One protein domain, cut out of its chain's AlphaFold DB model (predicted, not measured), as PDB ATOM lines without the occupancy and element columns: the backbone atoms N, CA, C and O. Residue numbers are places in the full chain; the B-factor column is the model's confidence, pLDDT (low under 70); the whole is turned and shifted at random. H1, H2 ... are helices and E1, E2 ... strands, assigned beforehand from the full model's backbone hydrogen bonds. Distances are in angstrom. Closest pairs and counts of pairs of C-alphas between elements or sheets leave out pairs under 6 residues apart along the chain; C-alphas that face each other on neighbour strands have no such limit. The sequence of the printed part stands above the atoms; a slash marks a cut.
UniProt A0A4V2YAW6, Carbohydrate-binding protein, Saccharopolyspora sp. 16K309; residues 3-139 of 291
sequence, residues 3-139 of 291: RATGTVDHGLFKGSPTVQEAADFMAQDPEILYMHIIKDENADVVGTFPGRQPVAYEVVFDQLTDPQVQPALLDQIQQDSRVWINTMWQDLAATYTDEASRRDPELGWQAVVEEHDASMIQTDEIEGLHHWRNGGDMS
ATOM      1  N   ARG A   3       8.952   7.281  41.260       92.38
ATOM      2  CA  ARG A   3       9.383   6.261  42.239       92.38
ATOM      3  C   ARG A   3       8.325   5.192  42.510       92.38
ATOM      4  O   ARG A   3       8.661   4.038  42.722       92.38
ATOM      5  N   ALA A   4       7.045   5.569  42.516       94.94
ATOM      6  CA  ALA A   4       5.953   4.630  42.770       94.94
ATOM      7  C   ALA A   4       5.678   3.722  41.560       94.94
ATOM      8  O   ALA A   4       5.150   2.629  41.737       94.94
ATOM      9  N   THR A   5       6.034   4.167  40.353       96.25
ATOM     10  CA  THR A   5       5.909   3.391  39.113       96.25
ATOM     11  C   THR A   5       7.188   2.646  38.734       96.25
ATOM     12  O   THR A   5       7.138   1.832  37.822       96.25
ATOM     13  N   GLY A   6       8.309   2.884  39.429       95.19
ATOM     14  CA  GLY A   6       9.604   2.278  39.101       95.19
ATOM     15  C   GLY A   6      10.165   2.766  37.764       95.19
ATOM     16  O   GLY A   6      10.719   1.973  37.019       95.19
ATOM     17  N   THR A   7       9.953   4.043  37.436       96.81
ATOM     18  CA  THR A   7      10.310   4.636  36.132       96.81
ATOM     19  C   THR A   7      11.115   5.928  36.293       96.81
ATOM     20  O   THR A   7      10.908   6.890  35.552       96.81
ATOM     21  N   VAL A   8      11.955   6.019  37.327       95.75
ATOM     22  CA  VAL A   8      12.814   7.200  37.549       95.75
ATOM     23  C   VAL A   8      13.862   7.309  36.440       95.75
ATOM     24  O   VAL A   8      14.048   8.387  35.887       95.75
ATOM     25  N   ASP A   9      14.437   6.173  36.061       95.12
ATOM     26  CA  ASP A   9      15.412   5.965  34.985       95.12
ATOM     27  C   ASP A   9      14.864   6.193  33.562       95.12
ATOM     28  O   ASP A   9      15.630   6.221  32.604       95.12
ATOM     29  N   HIS A  10      13.549   6.379  33.408       94.81
ATOM     30  CA  HIS A  10      12.910   6.693  32.123       94.81
ATOM     31  C   HIS A  10      12.630   8.193  31.949       94.81
ATOM     32  O   HIS A  10      12.360   8.650  30.839       94.81
ATOM     33  N   GLY A  11      12.632   8.962  33.042       95.19
ATOM     34  CA  GLY A  11      12.339  10.390  33.009       95.19
ATOM     35  C   GLY A  11      13.597  11.210  32.753       95.19
ATOM     36  O   GLY A  11      14.515  11.177  33.566       95.19
ATOM     37  N   LEU A  12      13.606  11.997  31.675       97.31
ATOM     38  CA  LEU A  12      14.594  13.057  31.475       97.31
ATOM     39  C   LEU A  12      14.063  14.360  32.079       97.31
ATOM     40  O   LEU A  12      13.139  14.977  31.551       97.31
ATOM     41  N   PHE A  13      14.629  14.770  33.209       98.00
ATOM     42  CA  PHE A  13      14.288  16.032  33.861       98.00
ATOM     43  C   PHE A  13      15.136  17.153  33.277       98.00
ATOM     44  O   PHE A  13      16.329  16.956  33.062       98.00
ATOM     45  N   LYS A  14      14.554  18.336  33.065       98.12
ATOM     46  CA  LYS A  14      15.287  19.469  32.495       98.12
ATOM     47  C   LYS A  14      15.043  20.790  33.206       98.12
ATOM     48  O   LYS A  14      13.996  20.981  33.825       98.12
ATOM     49  N   GLY A  15      16.008  21.698  33.099       98.06
ATOM     50  CA  GLY A  15      15.884  23.088  33.540       98.06
ATOM     51  C   GLY A  15      17.225  23.818  33.575       98.06
ATOM     52  O   GLY A  15      18.260  23.231  33.276       98.06
ATOM     53  N   SER A  16      17.202  25.077  34.009       98.06
ATOM     54  CA  SER A  16      18.381  25.940  34.183       98.06
ATOM     55  C   SER A  16      18.501  26.519  35.613       98.06
ATOM     56  O   SER A  16      18.637  27.734  35.770       98.06
ATOM     57  N   PRO A  17      18.370  25.708  36.686       98.31
ATOM     58  CA  PRO A  17      18.611  26.179  38.051       98.31
ATOM     59  C   PRO A  17      20.106  26.472  38.259       98.31
ATOM     60  O   PRO A  17      20.924  26.288  37.360       98.31
ATOM     61  N   THR A  18      20.507  26.871  39.461       98.19
ATOM     62  CA  THR A  18      21.944  26.944  39.761       98.19
ATOM     63  C   THR A  18      22.598  25.556  39.687       98.19
ATOM     64  O   THR A  18      21.950  24.530  39.920       98.19
ATOM     65  N   VAL A  19      23.909  25.514  39.423       98.44
ATOM     66  CA  VAL A  19      24.697  24.264  39.388       98.44
ATOM     67  C   VAL A  19      24.511  23.443  40.666       98.44
ATOM     68  O   VAL A  19      24.334  22.227  40.603       98.44
ATOM     69  N   GLN A  20      24.500  24.105  41.828       98.38
ATOM     70  CA  GLN A  20      24.326  23.430  43.112       98.38
ATOM     71  C   GLN A  20      22.925  22.824  43.255       98.38
ATOM     72  O   GLN A  20      22.811  21.675  43.664       98.38
ATOM     73  N   GLU A  21      21.865  23.544  42.880       98.50
ATOM     74  CA  GLU A  21      20.492  23.024  42.944       98.50
ATOM     75  C   GLU A  21      20.287  21.822  42.015       98.50
ATOM     76  O   GLU A  21      19.666  20.832  42.406       98.50
ATOM     77  N   ALA A  22      20.832  21.876  40.797       98.38
ATOM     78  CA  ALA A  22      20.806  20.745  39.875       98.38
ATOM     79  C   ALA A  22      21.593  19.543  40.418       98.38
ATOM     80  O   ALA A  22      21.118  18.409  40.334       98.38
ATOM     81  N   ALA A  23      22.773  19.771  41.002       98.38
ATOM     82  CA  ALA A  23      23.569  18.708  41.605       98.38
ATOM     83  C   ALA A  23      22.868  18.079  42.818       98.38
ATOM     84  O   ALA A  23      22.799  16.854  42.918       98.38
ATOM     85  N   ASP A  24      22.279  18.898  43.691       98.38
ATOM     86  CA  ASP A  24      21.498  18.439  44.839       98.38
ATOM     87  C   ASP A  24      20.286  17.617  44.384       98.38
ATOM     88  O   ASP A  24      19.985  16.585  44.981       98.38
ATOM     89  N   PHE A  25      19.614  18.024  43.301       97.94
ATOM     90  CA  PHE A  25      18.530  17.253  42.689       97.94
ATOM     91  C   PHE A  25      19.013  15.898  42.160       97.94
ATOM     92  O   PHE A  25      18.458  14.860  42.521       97.94
ATOM     93  N   MET A  26      20.086  15.893  41.367       97.56
ATOM     94  CA  MET A  26      20.692  14.678  40.818       97.56
ATOM     95  C   MET A  26      21.215  13.715  41.893       97.56
ATOM     96  O   MET A  26      21.295  12.514  41.632       97.56
ATOM     97  N   ALA A  27      21.579  14.219  43.075       97.25
ATOM     98  CA  ALA A  27      22.064  13.425  44.202       97.25
ATOM     99  C   ALA A  27      20.942  12.728  44.996       97.25
ATOM    100  O   ALA A  27      21.224  11.808  45.764       97.25
ATOM    101  N   GLN A  28      19.675  13.127  44.818       95.81
ATOM    102  CA  GLN A  28      18.541  12.493  45.510       95.81
ATOM    103  C   GLN A  28      18.311  11.047  45.070       95.81
ATOM    104  O   GLN A  28      17.684  10.276  45.806       95.81
ATOM    105  N   ASP A  29      18.746  10.709  43.856       95.44
ATOM    106  CA  ASP A  29      18.538   9.413  43.233       95.44
ATOM    107  C   ASP A  29      19.535   9.215  42.072       95.44
ATOM    108  O   ASP A  29      19.521  10.008  41.125       95.44
ATOM    109  N   PRO A  30      20.407   8.191  42.100       94.19
ATOM    110  CA  PRO A  30      21.375   7.966  41.025       94.19
ATOM    111  C   PRO A  30      20.717   7.607  39.685       94.19
ATOM    112  O   PRO A  30      21.358   7.759  38.650       94.19
ATOM    113  N   GLU A  31      19.456   7.161  39.691       96.56
ATOM    114  CA  GLU A  31      18.695   6.829  38.480       96.56
ATOM    115  C   GLU A  31      18.170   8.073  37.739       96.56
ATOM    116  O   GLU A  31      17.698   7.961  36.612       96.56
ATOM    117  N   ILE A  32      18.248   9.272  38.332       97.62
ATOM    118  CA  ILE A  32      17.782  10.505  37.680       97.62
ATOM    119  C   ILE A  32      18.634  10.818  36.445       97.62
ATOM    120  O   ILE A  32      19.829  11.129  36.546       97.62
ATOM    121  N   LEU A  33      17.979  10.851  35.286       98.06
ATOM    122  CA  LEU A  33      18.515  11.445  34.070       98.06
ATOM    123  C   LEU A  33      18.166  12.936  34.068       98.06
ATOM    124  O   LEU A  33      16.996  13.313  34.077       98.06
ATOM    125  N   TYR A  34      19.182  13.793  34.085       98.56
ATOM    126  CA  TYR A  34      19.008  15.242  34.116       98.56
ATOM    127  C   TYR A  34      19.709  15.900  32.931       98.56
ATOM    128  O   TYR A  34      20.855  15.564  32.629       98.56
ATOM    129  N   MET A  35      19.022  16.843  32.299       98.81
ATOM    130  CA  MET A  35      19.526  17.691  31.230       98.81
ATOM    131  C   MET A  35      19.542  19.145  31.691       98.81
ATOM    132  O   MET A  35      18.528  19.664  32.163       98.81
ATOM    133  N   HIS A  36      20.684  19.811  31.553       98.81
ATOM    134  CA  HIS A  36      20.795  21.225  31.894       98.81
ATOM    135  C   HIS A  36      20.621  22.093  30.651       98.81
ATOM    136  O   HIS A  36      21.167  21.765  29.604       98.81
ATOM    137  N   ILE A  37      19.871  23.186  30.758       98.81
ATOM    138  CA  ILE A  37      19.680  24.122  29.643       98.81
ATOM    139  C   ILE A  37      20.751  25.210  29.726       98.81
ATOM    140  O   ILE A  37      20.880  25.853  30.774       98.81
ATOM    141  N   ILE A  38      21.489  25.418  28.635       98.62
ATOM    142  CA  ILE A  38      22.509  26.465  28.522       98.62
ATOM    143  C   ILE A  38      22.206  27.456  27.395       98.62
ATOM    144  O   ILE A  38      21.660  27.086  26.355       98.62
ATOM    145  N   LYS A  39      22.565  28.711  27.658       98.06
ATOM    146  CA  LYS A  39      22.455  29.925  26.842       98.06
ATOM    147  C   LYS A  39      23.686  30.804  27.097       98.06
ATOM    148  O   LYS A  39      24.546  30.441  27.906       98.06
ATOM    149  N   ASP A  40      23.730  31.983  26.488       96.31
ATOM    150  CA  ASP A  40      24.845  32.929  26.608       96.31
ATOM    151  C   ASP A  40      25.216  33.225  28.061       96.31
ATOM    152  O   ASP A  40      26.396  33.262  28.417       96.31
ATOM    153  N   GLU A  41      24.213  33.418  28.924       96.50
ATOM    154  CA  GLU A  41      24.431  33.832  30.309       96.50
ATOM    155  C   GLU A  41      24.999  32.743  31.232       96.50
ATOM    156  O   GLU A  41      25.414  33.067  32.346       96.50
ATOM    157  N   ASN A  42      24.989  31.470  30.820       97.81
ATOM    158  CA  ASN A  42      25.392  30.349  31.676       97.81
ATOM    159  C   ASN A  42      26.210  29.264  30.956       97.81
ATOM    160  O   ASN A  42      26.375  28.171  31.494       97.81
ATOM    161  N   ALA A  43      26.751  29.533  29.768       97.50
ATOM    162  CA  ALA A  43      27.587  28.573  29.041       97.50
ATOM    163  C   ALA A  43      28.813  28.095  29.854       97.50
ATOM    164  O   ALA A  43      29.286  26.971  29.684       97.50
ATOM    165  N   ASP A  44      29.306  28.917  30.786       97.75
ATOM    166  CA  ASP A  44      30.463  28.632  31.639       97.75
ATOM    167  C   ASP A  44      30.221  27.543  32.703       97.75
ATOM    168  O   ASP A  44      31.172  27.107  33.358       97.75
ATOM    169  N   VAL A  45      28.985  27.052  32.868       98.06
ATOM    170  CA  VAL A  45      28.681  26.003  33.854       98.06
ATOM    171  C   VAL A  45      29.105  24.596  33.423       98.06
ATOM    172  O   VAL A  45      29.149  23.689  34.263       98.06
ATOM    173  N   VAL A  46      29.404  24.370  32.142       98.12
ATOM    174  CA  VAL A  46      29.795  23.046  31.632       98.12
ATOM    175  C   VAL A  46      31.056  22.553  32.351       98.12
ATOM    176  O   VAL A  46      32.058  23.259  32.456       98.12
ATOM    177  N   GLY A  47      31.016  21.328  32.885       97.12
ATOM    178  CA  GLY A  47      32.133  20.745  33.639       97.12
ATOM    179  C   GLY A  47      32.233  21.192  35.102       97.12
ATOM    180  O   GLY A  47      33.091  20.698  35.831       97.12
ATOM    181  N   THR A  48      31.356  22.084  35.573       97.88
ATOM    182  CA  THR A  48      31.409  22.614  36.951       97.88
ATOM    183  C   THR A  48      30.533  21.846  37.947       97.88
ATOM    184  O   THR A  48      30.661  22.040  39.158       97.88
ATOM    185  N   PHE A  49      29.664  20.944  37.468       98.25
ATOM    186  CA  PHE A  49      28.741  20.189  38.320       98.25
ATOM    187  C   PHE A  49      29.488  19.209  39.243       98.25
ATOM    188  O   PHE A  49      30.244  18.360  38.760       98.25
ATOM    189  N   PRO A  50      29.288  19.278  40.572       96.88
ATOM    190  CA  PRO A  50      29.942  18.366  41.498       96.88
ATOM    191  C   PRO A  50      29.364  16.948  41.402       96.88
ATOM    192  O   PRO A  50      28.163  16.741  41.236       96.88
ATOM    193  N   GLY A  51      30.227  15.946  41.572       95.31
ATOM    194  CA  GLY A  51      29.844  14.532  41.600       95.31
ATOM    195  C   GLY A  51      29.632  13.925  40.213       95.31
ATOM    196  O   GLY A  51      30.335  12.978  39.869       95.31
ATOM    197  N   ARG A  52      28.692  14.460  39.424       95.94
ATOM    198  CA  ARG A  52      28.465  14.059  38.025       95.94
ATOM    199  C   ARG A  52      27.929  15.216  37.187       95.94
ATOM    200  O   ARG A  52      27.171  16.041  37.695       95.94
ATOM    201  N   GLN A  53      28.276  15.225  35.902       98.06
ATOM    202  CA  GLN A  53      27.650  16.118  34.928       98.06
ATOM    203  C   GLN A  53      26.209  15.664  34.605       98.06
ATOM    204  O   GLN A  53      25.870  14.486  34.797       98.06
ATOM    205  N   PRO A  54      25.347  16.582  34.123       98.44
ATOM    206  CA  PRO A  54      24.102  16.241  33.437       98.44
ATOM    207  C   PRO A  54      24.345  15.208  32.327       98.44
ATOM    208  O   PRO A  54      25.392  15.206  31.689       98.44
ATOM    209  N   VAL A  55      23.371  14.342  32.041       98.50
ATOM    210  CA  VAL A  55      23.515  13.358  30.945       98.50
ATOM    211  C   VAL A  55      23.430  14.012  29.563       98.50
ATOM    212  O   VAL A  55      23.811  13.413  28.557       98.50
ATOM    213  N   ALA A  56      22.923  15.244  29.513       98.75
ATOM    214  CA  ALA A  56      22.826  16.062  28.321       98.75
ATOM    215  C   ALA A  56      22.826  17.551  28.672       98.75
ATOM    216  O   ALA A  56      22.427  17.934  29.776       98.75
ATOM    217  N   TYR A  57      23.193  18.374  27.700       98.88
ATOM    218  CA  TYR A  57      22.963  19.810  27.722       98.88
ATOM    219  C   TYR A  57      22.022  20.183  26.579       98.88
ATOM    220  O   TYR A  57      22.281  19.823  25.433       98.88
ATOM    221  N   GLU A  58      20.929  20.873  26.898       98.88
ATOM    222  CA  GLU A  58      20.084  21.546  25.909       98.88
ATOM    223  C   GLU A  58      20.766  22.868  25.560       98.88
ATOM    224  O   GLU A  58      20.770  23.798  26.370       98.88
ATOM    225  N   VAL A  59      21.401  22.904  24.392       98.75
ATOM    226  CA  VAL A  59      22.163  24.046  23.886       98.75
ATOM    227  C   VAL A  59      21.213  24.919  23.077       98.75
ATOM    228  O   VAL A  59      20.772  24.525  22.001       98.75
ATOM    229  N   VAL A  60      20.866  26.083  23.624       98.62
ATOM    230  CA  VAL A  60      19.989  27.067  22.978       98.62
ATOM    231  C   VAL A  60      20.836  28.266  22.579       98.62
ATOM    232  O   VAL A  60      21.541  28.802  23.429       98.62
ATOM    233  N   PHE A  61      20.783  28.679  21.318       98.31
ATOM    234  CA  PHE A  61      21.595  29.773  20.776       98.31
ATOM    235  C   PHE A  61      20.825  30.508  19.678       98.31
ATOM    236  O   PHE A  61      20.108  29.869  18.906       98.31
ATOM    237  N   ASP A  62      20.977  31.828  19.604       96.75
ATOM    238  CA  ASP A  62      20.385  32.663  18.551       96.75
ATOM    239  C   ASP A  62      21.451  33.195  17.575       96.75
ATOM    240  O   ASP A  62      21.129  33.552  16.439       96.75
ATOM    241  N   GLN A  63      22.737  33.143  17.947       96.94
ATOM    242  CA  GLN A  63      23.857  33.486  17.077       96.94
ATOM    243  C   GLN A  63      24.912  32.379  17.047       96.94
ATOM    244  O   GLN A  63      25.292  31.784  18.050       96.94
ATOM    245  N   LEU A  64      25.510  32.162  15.873       97.19
ATOM    246  CA  LEU A  64      26.613  31.197  15.721       97.19
ATOM    247  C   LEU A  64      27.899  31.629  16.452       97.19
ATOM    248  O   LEU A  64      28.861  30.866  16.546       97.19
ATOM    249  N   THR A  65      27.938  32.863  16.954       97.56
ATOM    250  CA  THR A  65      29.023  33.398  17.784       97.56
ATOM    251  C   THR A  65      28.818  33.164  19.279       97.56
ATOM    252  O   THR A  65      29.712  33.506  20.059       97.56
ATOM    253  N   ASP A  66      27.684  32.593  19.685       98.38
ATOM    254  CA  ASP A  66      27.354  32.384  21.091       98.38
ATOM    255  C   ASP A  66      28.309  31.378  21.746       98.38
ATOM    256  O   ASP A  66      28.722  30.396  21.115       98.38
ATOM    257  N   PRO A  67      28.697  31.587  23.017       98.19
ATOM    258  CA  PRO A  67      29.723  30.782  23.674       98.19
ATOM    259  C   PRO A  67      29.368  29.289  23.750       98.19
ATOM    260  O   PRO A  67      30.259  28.444  23.663       98.19
ATOM    261  N   GLN A  68      28.081  28.962  23.878       98.06
ATOM    262  CA  GLN A  68      27.556  27.609  24.056       98.06
ATOM    263  C   GLN A  68      27.625  26.730  22.807       98.06
ATOM    264  O   GLN A  68      27.581  25.508  22.931       98.06
ATOM    265  N   VAL A  69      27.770  27.340  21.627       98.06
ATOM    266  CA  VAL A  69      27.868  26.644  20.336       98.06
ATOM    267  C   VAL A  69      29.288  26.694  19.755       98.06
ATOM    268  O   VAL A  69      29.552  26.200  18.661       98.06
ATOM    269  N   GLN A  70      30.255  27.255  20.496       98.38
ATOM    270  CA  GLN A  70      31.646  27.252  20.050       98.38
ATOM    271  C   GLN A  70      32.255  25.841  20.148       98.38
ATOM    272  O   GLN A  70      32.061  25.170  21.168       98.38
ATOM    273  N   PRO A  71      33.085  25.412  19.168       98.44
ATOM    274  CA  PRO A  71      33.597  24.039  19.094       98.44
ATOM    275  C   PRO A  71      34.258  23.536  20.380       98.44
ATOM    276  O   PRO A  71      34.022  22.415  20.806       98.44
ATOM    277  N   ALA A  72      35.032  24.387  21.062       98.12
ATOM    278  CA  ALA A  72      35.719  23.996  22.292       98.12
ATOM    279  C   ALA A  72      34.758  23.624  23.437       98.12
ATOM    280  O   ALA A  72      35.087  22.753  24.244       98.12
ATOM    281  N   LEU A  73      33.592  24.277  23.529       98.44
ATOM    282  CA  LEU A  73      32.601  23.939  24.547       98.44
ATOM    283  C   LEU A  73      31.798  22.698  24.144       98.44
ATOM    284  O   LEU A  73      31.544  21.850  24.996       98.44
ATOM    285  N   LEU A  74      31.456  22.549  22.860       98.62
ATOM    286  CA  LEU A  74      30.800  21.341  22.346       98.62
ATOM    287  C   LEU A  74      31.682  20.099  22.552       98.62
ATOM    288  O   LEU A  74      31.214  19.096  23.093       98.62
ATOM    289  N   ASP A  75      32.982  20.199  22.260       98.38
ATOM    290  CA  ASP A  75      33.985  19.174  22.570       98.38
ATOM    291  C   ASP A  75      34.018  18.836  24.068       98.38
ATOM    292  O   ASP A  75      34.185  17.677  24.448       98.38
ATOM    293  N   GLN A  76      33.874  19.840  24.942       98.19
ATOM    294  CA  GLN A  76      33.829  19.631  26.388       98.19
ATOM    295  C   GLN A  76      32.547  18.908  26.821       98.19
ATOM    296  O   GLN A  76      32.623  17.989  27.636       98.19
ATOM    297  N   ILE A  77      31.386  19.284  26.273       98.56
ATOM    298  CA  ILE A  77      30.098  18.629  26.549       98.56
ATOM    299  C   ILE A  77      30.175  17.145  26.178       98.56
ATOM    300  O   ILE A  77      29.815  16.290  26.987       98.56
ATOM    301  N   GLN A  78      30.702  16.834  24.993       98.12
ATOM    302  CA  GLN A  78      30.760  15.473  24.455       98.12
ATOM    303  C   GLN A  78      31.647  14.502  25.254       98.12
ATOM    304  O   GLN A  78      31.565  13.291  25.038       98.12
ATOM    305  N   GLN A  79      32.478  14.987  26.186       96.94
ATOM    306  CA  GLN A  79      33.310  14.120  27.031       96.94
ATOM    307  C   GLN A  79      32.467  13.226  27.946       96.94
ATOM    308  O   GLN A  79      32.785  12.047  28.095       96.94
ATOM    309  N   ASP A  80      31.391  13.773  28.520       96.06
ATOM    310  CA  ASP A  80      30.574  13.095  29.538       96.06
ATOM    311  C   ASP A  80      29.056  13.211  29.295       96.06
ATOM    312  O   ASP A  80      28.261  12.546  29.968       96.06
ATOM    313  N   SER A  81      28.634  14.037  28.335       98.62
ATOM    314  CA  SER A  81      27.239  14.418  28.121       98.62
ATOM    315  C   SER A  81      26.886  14.426  26.633       98.62
ATOM    316  O   SER A  81      27.740  14.447  25.753       98.62
ATOM    317  N   ARG A  82      25.588  14.408  26.334       98.75
ATOM    318  CA  ARG A  82      25.076  14.604  24.973       98.75
ATOM    319  C   ARG A  82      24.761  16.072  24.693       98.75
ATOM    320  O   ARG A  82      24.355  16.801  25.596       98.75
ATOM    321  N   VAL A  83      24.855  16.456  23.428       98.88
ATOM    322  CA  VAL A  83      24.412  17.755  22.908       98.88
ATOM    323  C   VAL A  83      22.977  17.605  22.402       98.88
ATOM    324  O   VAL A  83      22.719  16.830  21.477       98.88
ATOM    325  N   TRP A  84      22.040  18.301  23.042       98.88
ATOM    326  CA  TRP A  84      20.640  18.394  22.635       98.88
ATOM    327  C   TRP A  84      20.396  19.758  21.992       98.88
ATOM    328  O   TRP A  84      20.594  20.779  22.647       98.88
ATOM    329  N   ILE A  85      19.912  19.775  20.751       98.88
ATOM    330  CA  ILE A  85      19.541  21.000  20.029       98.88
ATOM    331  C   ILE A  85      18.055  20.941  19.665       98.88
ATOM    332  O   ILE A  85      17.524  19.887  19.318       98.88
ATOM    333  N   ASN A  86      17.357  22.066  19.785       98.56
ATOM    334  CA  ASN A  86      15.956  22.172  19.394       98.56
ATOM    335  C   ASN A  86      15.859  22.845  18.015       98.56
ATOM    336  O   ASN A  86      16.428  23.916  17.844       98.56
ATOM    337  N   THR A  87      15.110  22.270  17.072       97.94
ATOM    338  CA  THR A  87      14.994  22.777  15.687       97.94
ATOM    339  C   THR A  87      13.583  23.237  15.327       97.94
ATOM    340  O   THR A  87      13.267  23.427  14.167       97.94
ATOM    341  N   MET A  88      12.688  23.427  16.291       95.25
ATOM    342  CA  MET A  88      11.270  23.671  15.978       95.25
ATOM    343  C   MET A  88      10.988  25.078  15.400       95.25
ATOM    344  O   MET A  88      10.012  25.252  14.676       95.25
ATOM    345  N   TRP A  89      11.789  26.095  15.739       94.69
ATOM    346  CA  TRP A  89      11.668  27.479  15.242       94.69
ATOM    347  C   TRP A  89      12.973  28.259  15.477       94.69
ATOM    348  O   TRP A  89      13.890  27.747  16.131       94.69
ATOM    349  N   GLN A  90      13.062  29.474  14.931       93.81
ATOM    350  CA  GLN A  90      14.212  30.371  15.056       93.81
ATOM    351  C   GLN A  90      14.533  30.701  16.524       93.81
ATOM    352  O   GLN A  90      13.717  30.519  17.428       93.81
ATOM    353  N   ASP A  91      15.764  31.138  16.778       93.12
ATOM    354  CA  ASP A  91      16.315  31.490  18.101       93.12
ATOM    355  C   ASP A  91      16.495  30.313  19.078       93.12
ATOM    356  O   ASP A  91      17.087  30.464  20.151       93.12
ATOM    357  N   LEU A  92      16.006  29.117  18.739       97.00
ATOM    358  CA  LEU A  92      16.351  27.900  19.472       97.00
ATOM    359  C   LEU A  92      17.692  27.307  19.028       97.00
ATOM    360  O   LEU A  92      18.390  26.702  19.845       97.00
ATOM    361  N   ALA A  93      18.014  27.484  17.748       97.94
ATOM    362  CA  ALA A  93      19.242  27.049  17.098       97.94
ATOM    363  C   ALA A  93      19.572  27.984  15.922       97.94
ATOM    364  O   ALA A  93      19.658  27.552  14.773       97.94
ATOM    365  N   ALA A  94      19.685  29.286  16.191       97.19
ATOM    366  CA  ALA A  94      19.800  30.338  15.181       97.19
ATOM    367  C   ALA A  94      18.694  30.211  14.111       97.19
ATOM    368  O   ALA A  94      17.512  30.343  14.427       97.19
ATOM    369  N   THR A  95      19.059  29.922  12.859       96.88
ATOM    370  CA  THR A  95      18.129  29.735  11.733       96.88
ATOM    371  C   THR A  95      17.849  28.268  11.397       96.88
ATOM    372  O   THR A  95      17.161  27.995  10.416       96.88
ATOM    373  N   TYR A  96      18.392  27.313  12.159       98.06
ATOM    374  CA  TYR A  96      18.278  25.883  11.869       98.06
ATOM    375  C   TYR A  96      16.937  25.320  12.338       98.06
ATOM    376  O   TYR A  96      16.812  24.786  13.443       98.06
ATOM    377  N   THR A  97      15.922  25.444  11.486       97.81
ATOM    378  CA  THR A  97      14.547  25.049  11.808       97.81
ATOM    379  C   THR A  97      14.097  23.774  11.086       97.81
ATOM    380  O   THR A  97      14.722  23.306  10.132       97.81
ATOM    381  N   ASP A  98      12.972  23.213  11.519       96.81
ATOM    382  CA  ASP A  98      12.310  22.073  10.894       96.81
ATOM    383  C   ASP A  98      11.830  22.433   9.478       96.81
ATOM    384  O   ASP A  98      12.015  21.655   8.542       96.81
ATOM    385  N   GLU A  99      11.300  23.646   9.288       96.06
ATOM    386  CA  GLU A  99      10.892  24.147   7.970       96.06
ATOM    387  C   GLU A  99      12.097  24.349   7.038       96.06
ATOM    388  O   GLU A  99      12.056  23.939   5.875       96.06
ATOM    389  N   ALA A 100      13.211  24.884   7.553       96.75
ATOM    390  CA  ALA A 100      14.452  24.983   6.788       96.75
ATOM    391  C   ALA A 100      14.959  23.589   6.382       96.75
ATOM    392  O   ALA A 100      15.304  23.374   5.221       96.75
ATOM    393  N   SER A 101      14.904  22.623   7.307       96.94
ATOM    394  CA  SER A 101      15.304  21.226   7.077       96.94
ATOM    395  C   SER A 101      14.453  20.519   6.021       96.94
ATOM    396  O   SER A 101      14.960  19.678   5.275       96.94
ATOM    397  N   ARG A 102      13.153  20.843   5.943       93.94
ATOM    398  CA  ARG A 102      12.248  20.319   4.908       93.94
ATOM    399  C   ARG A 102      12.642  20.795   3.511       93.94
ATOM    400  O   ARG A 102      12.522  20.016   2.564       93.94
ATOM    401  N   ARG A 103      13.110  22.039   3.382       93.69
ATOM    402  CA  ARG A 103      13.597  22.599   2.114       93.69
ATOM    403  C   ARG A 103      14.949  22.008   1.735       93.69
ATOM    404  O   ARG A 103      15.125  21.555   0.606       93.69
ATOM    405  N   ASP A 104      15.877  22.016   2.682       96.06
ATOM    406  CA  ASP A 104      17.217  21.470   2.530       96.06
ATOM    407  C   ASP A 104      17.778  21.108   3.917       96.06
ATOM    408  O   ASP A 104      17.921  21.997   4.761       96.06
ATOM    409  N   PRO A 105      18.113  19.834   4.188       96.62
ATOM    410  CA  PRO A 105      18.693  19.435   5.466       96.62
ATOM    411  C   PRO A 105      19.941  20.224   5.869       96.62
ATOM    412  O   PRO A 105      20.146  20.424   7.068       96.62
ATOM    413  N   GLU A 106      20.745  20.695   4.908       97.38
ATOM    414  CA  GLU A 106      21.932  21.529   5.159       97.38
ATOM    415  C   GLU A 106      21.577  22.892   5.773       97.38
ATOM    416  O   GLU A 106      22.430  23.553   6.350       97.38
ATOM    417  N   LEU A 107      20.310  23.308   5.710       97.19
ATOM    418  CA  LEU A 107      19.812  24.532   6.340       97.19
ATOM    419  C   LEU A 107      19.208  24.286   7.730       97.19
ATOM    420  O   LEU A 107      18.678  25.217   8.332       97.19
ATOM    421  N   GLY A 108      19.266  23.056   8.251       97.88
ATOM    422  CA  GLY A 108      18.672  22.707   9.540       97.88
ATOM    423  C   GLY A 108      19.264  21.446  10.172       97.88
ATOM    424  O   GLY A 108      20.358  21.497  10.732       97.88
ATOM    425  N   TRP A 109      18.553  20.314  10.125       98.56
ATOM    426  CA  TRP A 109      18.926  19.080  10.833       98.56
ATOM    427  C   TRP A 109      20.342  18.588  10.531       98.56
ATOM    428  O   TRP A 109      21.021  18.115  11.441       98.56
ATOM    429  N   GLN A 110      20.797  18.683   9.280       98.50
ATOM    430  CA  GLN A 110      22.155  18.275   8.931       98.50
ATOM    431  C   GLN A 110      23.178  19.253   9.504       98.50
ATOM    432  O   GLN A 110      24.137  18.798  10.120       98.50
ATOM    433  N   ALA A 111      22.945  20.564   9.400       98.19
ATOM    434  CA  ALA A 111      23.843  21.571   9.961       98.19
ATOM    435  C   ALA A 111      24.012  21.419  11.478       98.19
ATOM    436  O   ALA A 111      25.135  21.388  11.973       98.19
ATOM    437  N   VAL A 112      22.927  21.220  12.236       98.56
ATOM    438  CA  VAL A 112      23.053  21.044  13.697       98.56
ATOM    439  C   VAL A 112      23.810  19.767  14.076       98.56
ATOM    440  O   VAL A 112      24.450  19.730  15.123       98.56
ATOM    441  N   VAL A 113      23.782  18.726  13.236       98.56
ATOM    442  CA  VAL A 113      24.554  17.491  13.453       98.56
ATOM    443  C   VAL A 113      26.015  17.660  13.044       98.56
ATOM    444  O   VAL A 113      26.897  17.258  13.795       98.56
ATOM    445  N   GLU A 114      26.278  18.217  11.863       98.25
ATOM    446  CA  GLU A 114      27.617  18.258  11.265       98.25
ATOM    447  C   GLU A 114      28.460  19.440  11.755       98.25
ATOM    448  O   GLU A 114      29.680  19.319  11.852       98.25
ATOM    449  N   GLU A 115      27.827  20.567  12.079       97.81
ATOM    450  CA  GLU A 115      28.510  21.801  12.482       97.81
ATOM    451  C   GLU A 115      28.427  22.070  13.990       97.81
ATOM    452  O   GLU A 115      29.256  22.805  14.530       97.81
ATOM    453  N   HIS A 116      27.439  21.481  14.677       98.31
ATOM    454  CA  HIS A 116      27.153  21.749  16.095       98.31
ATOM    455  C   HIS A 116      27.056  20.490  16.965       98.31
ATOM    456  O   HIS A 116      26.568  20.551  18.095       98.31
ATOM    457  N   ASP A 117      27.543  19.356  16.455       98.44
ATOM    458  CA  ASP A 117      27.693  18.092  17.182       98.44
ATOM    459  C   ASP A 117      26.409  17.582  17.868       98.44
ATOM    460  O   ASP A 117      26.461  16.849  18.867       98.44
ATOM    461  N   ALA A 118      25.228  17.947  17.350       98.62
ATOM    462  CA  ALA A 118      23.962  17.479  17.897       98.62
ATOM    463  C   ALA A 118      23.925  15.947  17.911       98.62
ATOM    464  O   ALA A 118      23.968  15.273  16.882       98.62
ATOM    465  N   SER A 119      23.765  15.384  19.105       98.19
ATOM    466  CA  SER A 119      23.542  13.945  19.310       98.19
ATOM    467  C   SER A 119      22.098  13.641  19.714       98.19
ATOM    468  O   SER A 119      21.699  12.473  19.774       98.19
ATOM    469  N   MET A 120      21.303  14.681  19.978       98.25
ATOM    470  CA  MET A 120      19.856  14.645  20.169       98.25
ATOM    471  C   MET A 120      19.228  15.894  19.543       98.25
ATOM    472  O   MET A 120      19.757  16.992  19.694       98.25
ATOM    473  N   ILE A 121      18.089  15.717  18.870       98.56
ATOM    474  CA  ILE A 121      17.310  16.804  18.265       98.56
ATOM    475  C   ILE A 121      15.884  16.752  18.823       98.56
ATOM    476  O   ILE A 121      15.267  15.683  18.816       98.56
ATOM    477  N   GLN A 122      15.361  17.887  19.293       98.38
ATOM    478  CA  GLN A 122      13.924  18.077  19.523       98.38
ATOM    479  C   GLN A 122      13.313  18.775  18.308       98.38
ATOM    480  O   GLN A 122      13.778  19.843  17.920       98.38
ATOM    481  N   THR A 123      12.267  18.178  17.747       97.19
ATOM    482  CA  THR A 123      11.622  18.592  16.495       97.19
ATOM    483  C   THR A 123      10.105  18.458  16.631       97.19
ATOM    484  O   THR A 123       9.638  17.593  17.383       97.19
ATOM    485  N   ASP A 124       9.358  19.275  15.893       94.00
ATOM    486  CA  ASP A 124       7.918  19.106  15.664       94.00
ATOM    487  C   ASP A 124       7.649  18.221  14.422       94.00
ATOM    488  O   ASP A 124       6.522  17.791  14.190       94.00
ATOM    489  N   GLU A 125       8.692  17.864  13.664       93.81
ATOM    490  CA  GLU A 125       8.659  17.136  12.387       93.81
ATOM    491  C   GLU A 125       9.295  15.738  12.499       93.81
ATOM    492  O   GLU A 125      10.241  15.366  11.795       93.81
ATOM    493  N   ILE A 126       8.770  14.932  13.427       94.88
ATOM    494  CA  ILE A 126       9.345  13.633  13.822       94.88
ATOM    495  C   ILE A 126       9.490  12.684  12.624       94.88
ATOM    496  O   ILE A 126      10.529  12.038  12.457       94.88
ATOM    497  N   GLU A 127       8.457  12.570  11.792       95.56
ATOM    498  CA  GLU A 127       8.451  11.685  10.633       95.56
ATOM    499  C   GLU A 127       9.419  12.161   9.541       95.56
ATOM    500  O   GLU A 127      10.117  11.330   8.949       95.56
ATOM    501  N   GLY A 128       9.514  13.476   9.326       96.19
ATOM    502  CA  GLY A 128      10.468  14.080   8.396       96.19
ATOM    503  C   GLY A 128      11.913  13.848   8.841       96.19
ATOM    504  O   GLY A 128      12.720  13.322   8.068       96.19
ATOM    505  N   LEU A 129      12.218  14.120  10.116       97.38
ATOM    506  CA  LEU A 129      13.538  13.872  10.700       97.38
ATOM    507  C   LEU A 129      13.904  12.387  10.593       97.38
ATOM    508  O   LEU A 129      15.036  12.028  10.258       97.38
ATOM    509  N   HIS A 130      12.940  11.499  10.846       97.12
ATOM    510  CA  HIS A 130      13.129  10.059  10.706       97.12
ATOM    511  C   HIS A 130      13.424   9.638   9.257       97.12
ATOM    512  O   HIS A 130      14.286   8.783   9.040       97.12
ATOM    513  N   HIS A 131      12.730  10.213   8.270       97.25
ATOM    514  CA  HIS A 131      12.981   9.963   6.848       97.25
ATOM    515  C   HIS A 131      14.389  10.403   6.441       97.25
ATOM    516  O   HIS A 131      15.144   9.572   5.931       97.25
ATOM    517  N   TRP A 132      14.772  11.647   6.743       97.75
ATOM    518  CA  TRP A 132      16.113  12.176   6.462       97.75
ATOM    519  C   TRP A 132      17.211  11.314   7.094       97.75
ATOM    520  O   TRP A 132      18.100  10.824   6.398       97.75
ATOM    521  N   ARG A 133      17.104  11.030   8.399       96.81
ATOM    522  CA  ARG A 133      18.104  10.246   9.144       96.81
ATOM    523  C   ARG A 133      18.322   8.848   8.559       96.81
ATOM    524  O   ARG A 133      19.407   8.285   8.679       96.81
ATOM    525  N   ASN A 134      17.301   8.266   7.934       97.25
ATOM    526  CA  ASN A 134      17.393   6.956   7.289       97.25
ATOM    527  C   ASN A 134      17.916   7.024   5.838       97.25
ATOM    528  O   ASN A 134      17.837   6.028   5.116       97.25
ATOM    529  N   GLY A 135      18.451   8.172   5.408       96.25
ATOM    530  CA  GLY A 135      18.962   8.404   4.055       96.25
ATOM    531  C   GLY A 135      17.868   8.695   3.028       96.25
ATOM    532  O   GLY A 135      18.070   8.474   1.833       96.25
ATOM    533  N   GLY A 136      16.688   9.120   3.485       95.75
ATOM    534  CA  GLY A 136      15.583   9.507   2.623       95.75
ATOM    535  C   GLY A 136      15.864  10.808   1.872       95.75
ATOM    536  O   GLY A 136      16.408  11.760   2.422       95.75
ATOM    537  N   ASP A 137      15.455  10.857   0.605       93.81
ATOM    538  CA  ASP A 137      15.490  12.076  -0.206       93.81
ATOM    539  C   ASP A 137      14.374  13.030   0.252       93.81
ATOM    540  O   ASP A 137      13.189  12.719   0.085       93.81
ATOM    541  N   MET A 138      14.743  14.168   0.846       94.31
ATOM    542  CA  MET A 138      13.785  15.160   1.352       94.31
ATOM    543  C   MET A 138      12.981  15.834   0.240       94.31
ATOM    544  O   MET A 138      11.811  16.146   0.451       94.31
ATOM    545  N   SER A 139      13.501  15.913  -0.991       90.88
ATOM    546  CA  SER A 139      12.717  16.405  -2.138       90.88
ATOM    547  C   SER A 139      11.523  15.496  -2.474       90.88
ATOM    548  O   SER A 139      10.594  15.887  -3.187       90.88
TER     549      SER A 139
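Overview. This is residues 3 to 139 of the 291 residues of the protein "Carbohydrate-binding protein" of Saccharopolyspora sp. 16K309 (UniProt A0A4V2YAW6). Five parallel strands form an open, curled sheet, like part of a barrel wall, with H1, H2 and H4 spread round the outer side of the curl. H1 packs on the E1 and E2 end, H2 grazes E3 and E4, and H4 grazes E4 and E5, while H3 and H5 lie beyond the E5 end near H4. The 137 printed residues include five named helices and five named strands, along the chain E1 H1 E2 E3 H2 E4 H3 H4 E5 H5; the sheet's order is E1 E2 E3 E4 E5. The class is mixed, helices and strands, with under half of the residues, 58, in named elements. The whole is compact, with a radius of gyration of the C-alphas of 15.8 A and spans of 48 by 38 by 22 A.

Arrangement. The strongly twisted sheet has E1, residues 12 to 15, and E5, residues 120 to 122, as edge strands. Its inner strands are E2, residues 33 to 38, E3, residues 56 to 59, and E4, residues 82 to 86. N 35 and O 13 of E2 and E1 are 2.8 A apart, within hydrogen-bond range, as are N 38 and O 58 of E2 and E3 at 2.9 A, N 84 and O 57 of E4 and E3 at 2.8 A, and N 122 and O 85 of E5 and E4 at 2.9 A. The pairing is staggered: E4 pairs with E3 over residues 82 to 84 and with E5 over 84 to 86. H1, residues 19 to 27, is on the sheet at a height of 10.0 A, over E2 and along it at 2 degrees on the local plane; only just not over E1, it has 2 C-alphas that fall there. The closest C-alphas of H1 and E2, those of Met 26 and Tyr 34, are 6.9 A apart. H2, residues 71 to 77, only grazes the sheet, with residues 74 to 77; its closest C-alpha pair with E4 is Ile 77 and Val 83, 6.8 A. H4, residues 109 to 114, only grazes it too, with residues 109 to 113; its closest C-alpha pair with E4 is Val 112 and Ile 85, 7.2 A. H3, residues 98 to 103, is not on the sheet and only just touches H4, with 3 pairs of C-alphas within 8 A, the closest being Ser 101 and Trp 109 at 5.6 A; their lines are about perpendicular, at 88 degrees. H5, residues 126 to 133, is not on the sheet; it is close to H4 but not clearly touching, with the C-alphas of Trp 109 and Leu 129, the closest, 7.5 A apart. E1 H1 E2, E3 H2 E4 and E4 H3 H4 E5 are strand-helix-strand units, parallel neighbour strands with helices between, each with a right-handed crossover. In H1, H2, H3, H4 and H5 every O i to N i+4 pair is within hydrogen-bond range.

Along the chain. E1 begins at C-alpha 12, (14.594, 13.057, 31.475), and is 10.3 A long. E2, the longest strand, measures 16.5 A, E3 9.2 A, E4 13.1 A and E5 6.9 A. H1 measures 12.1 A, H2 9.9 A, H3 8.9 A, H4 8.7 A and H5 10.5 A. H5 ends at C-alpha 133, (18.104, 10.246, 9.144).

Size, cuts and confidence. The two C-alphas farthest apart, those of Gln 28 and Ser 139, are 48.2 A apart. The printed part has no cut. The long links are E2 to E3, 17 residues, and E3 to H2 and E4 to H3, 11 residues each. The mean pLDDT of the printed part is 97.2, and no printed residue is under 70.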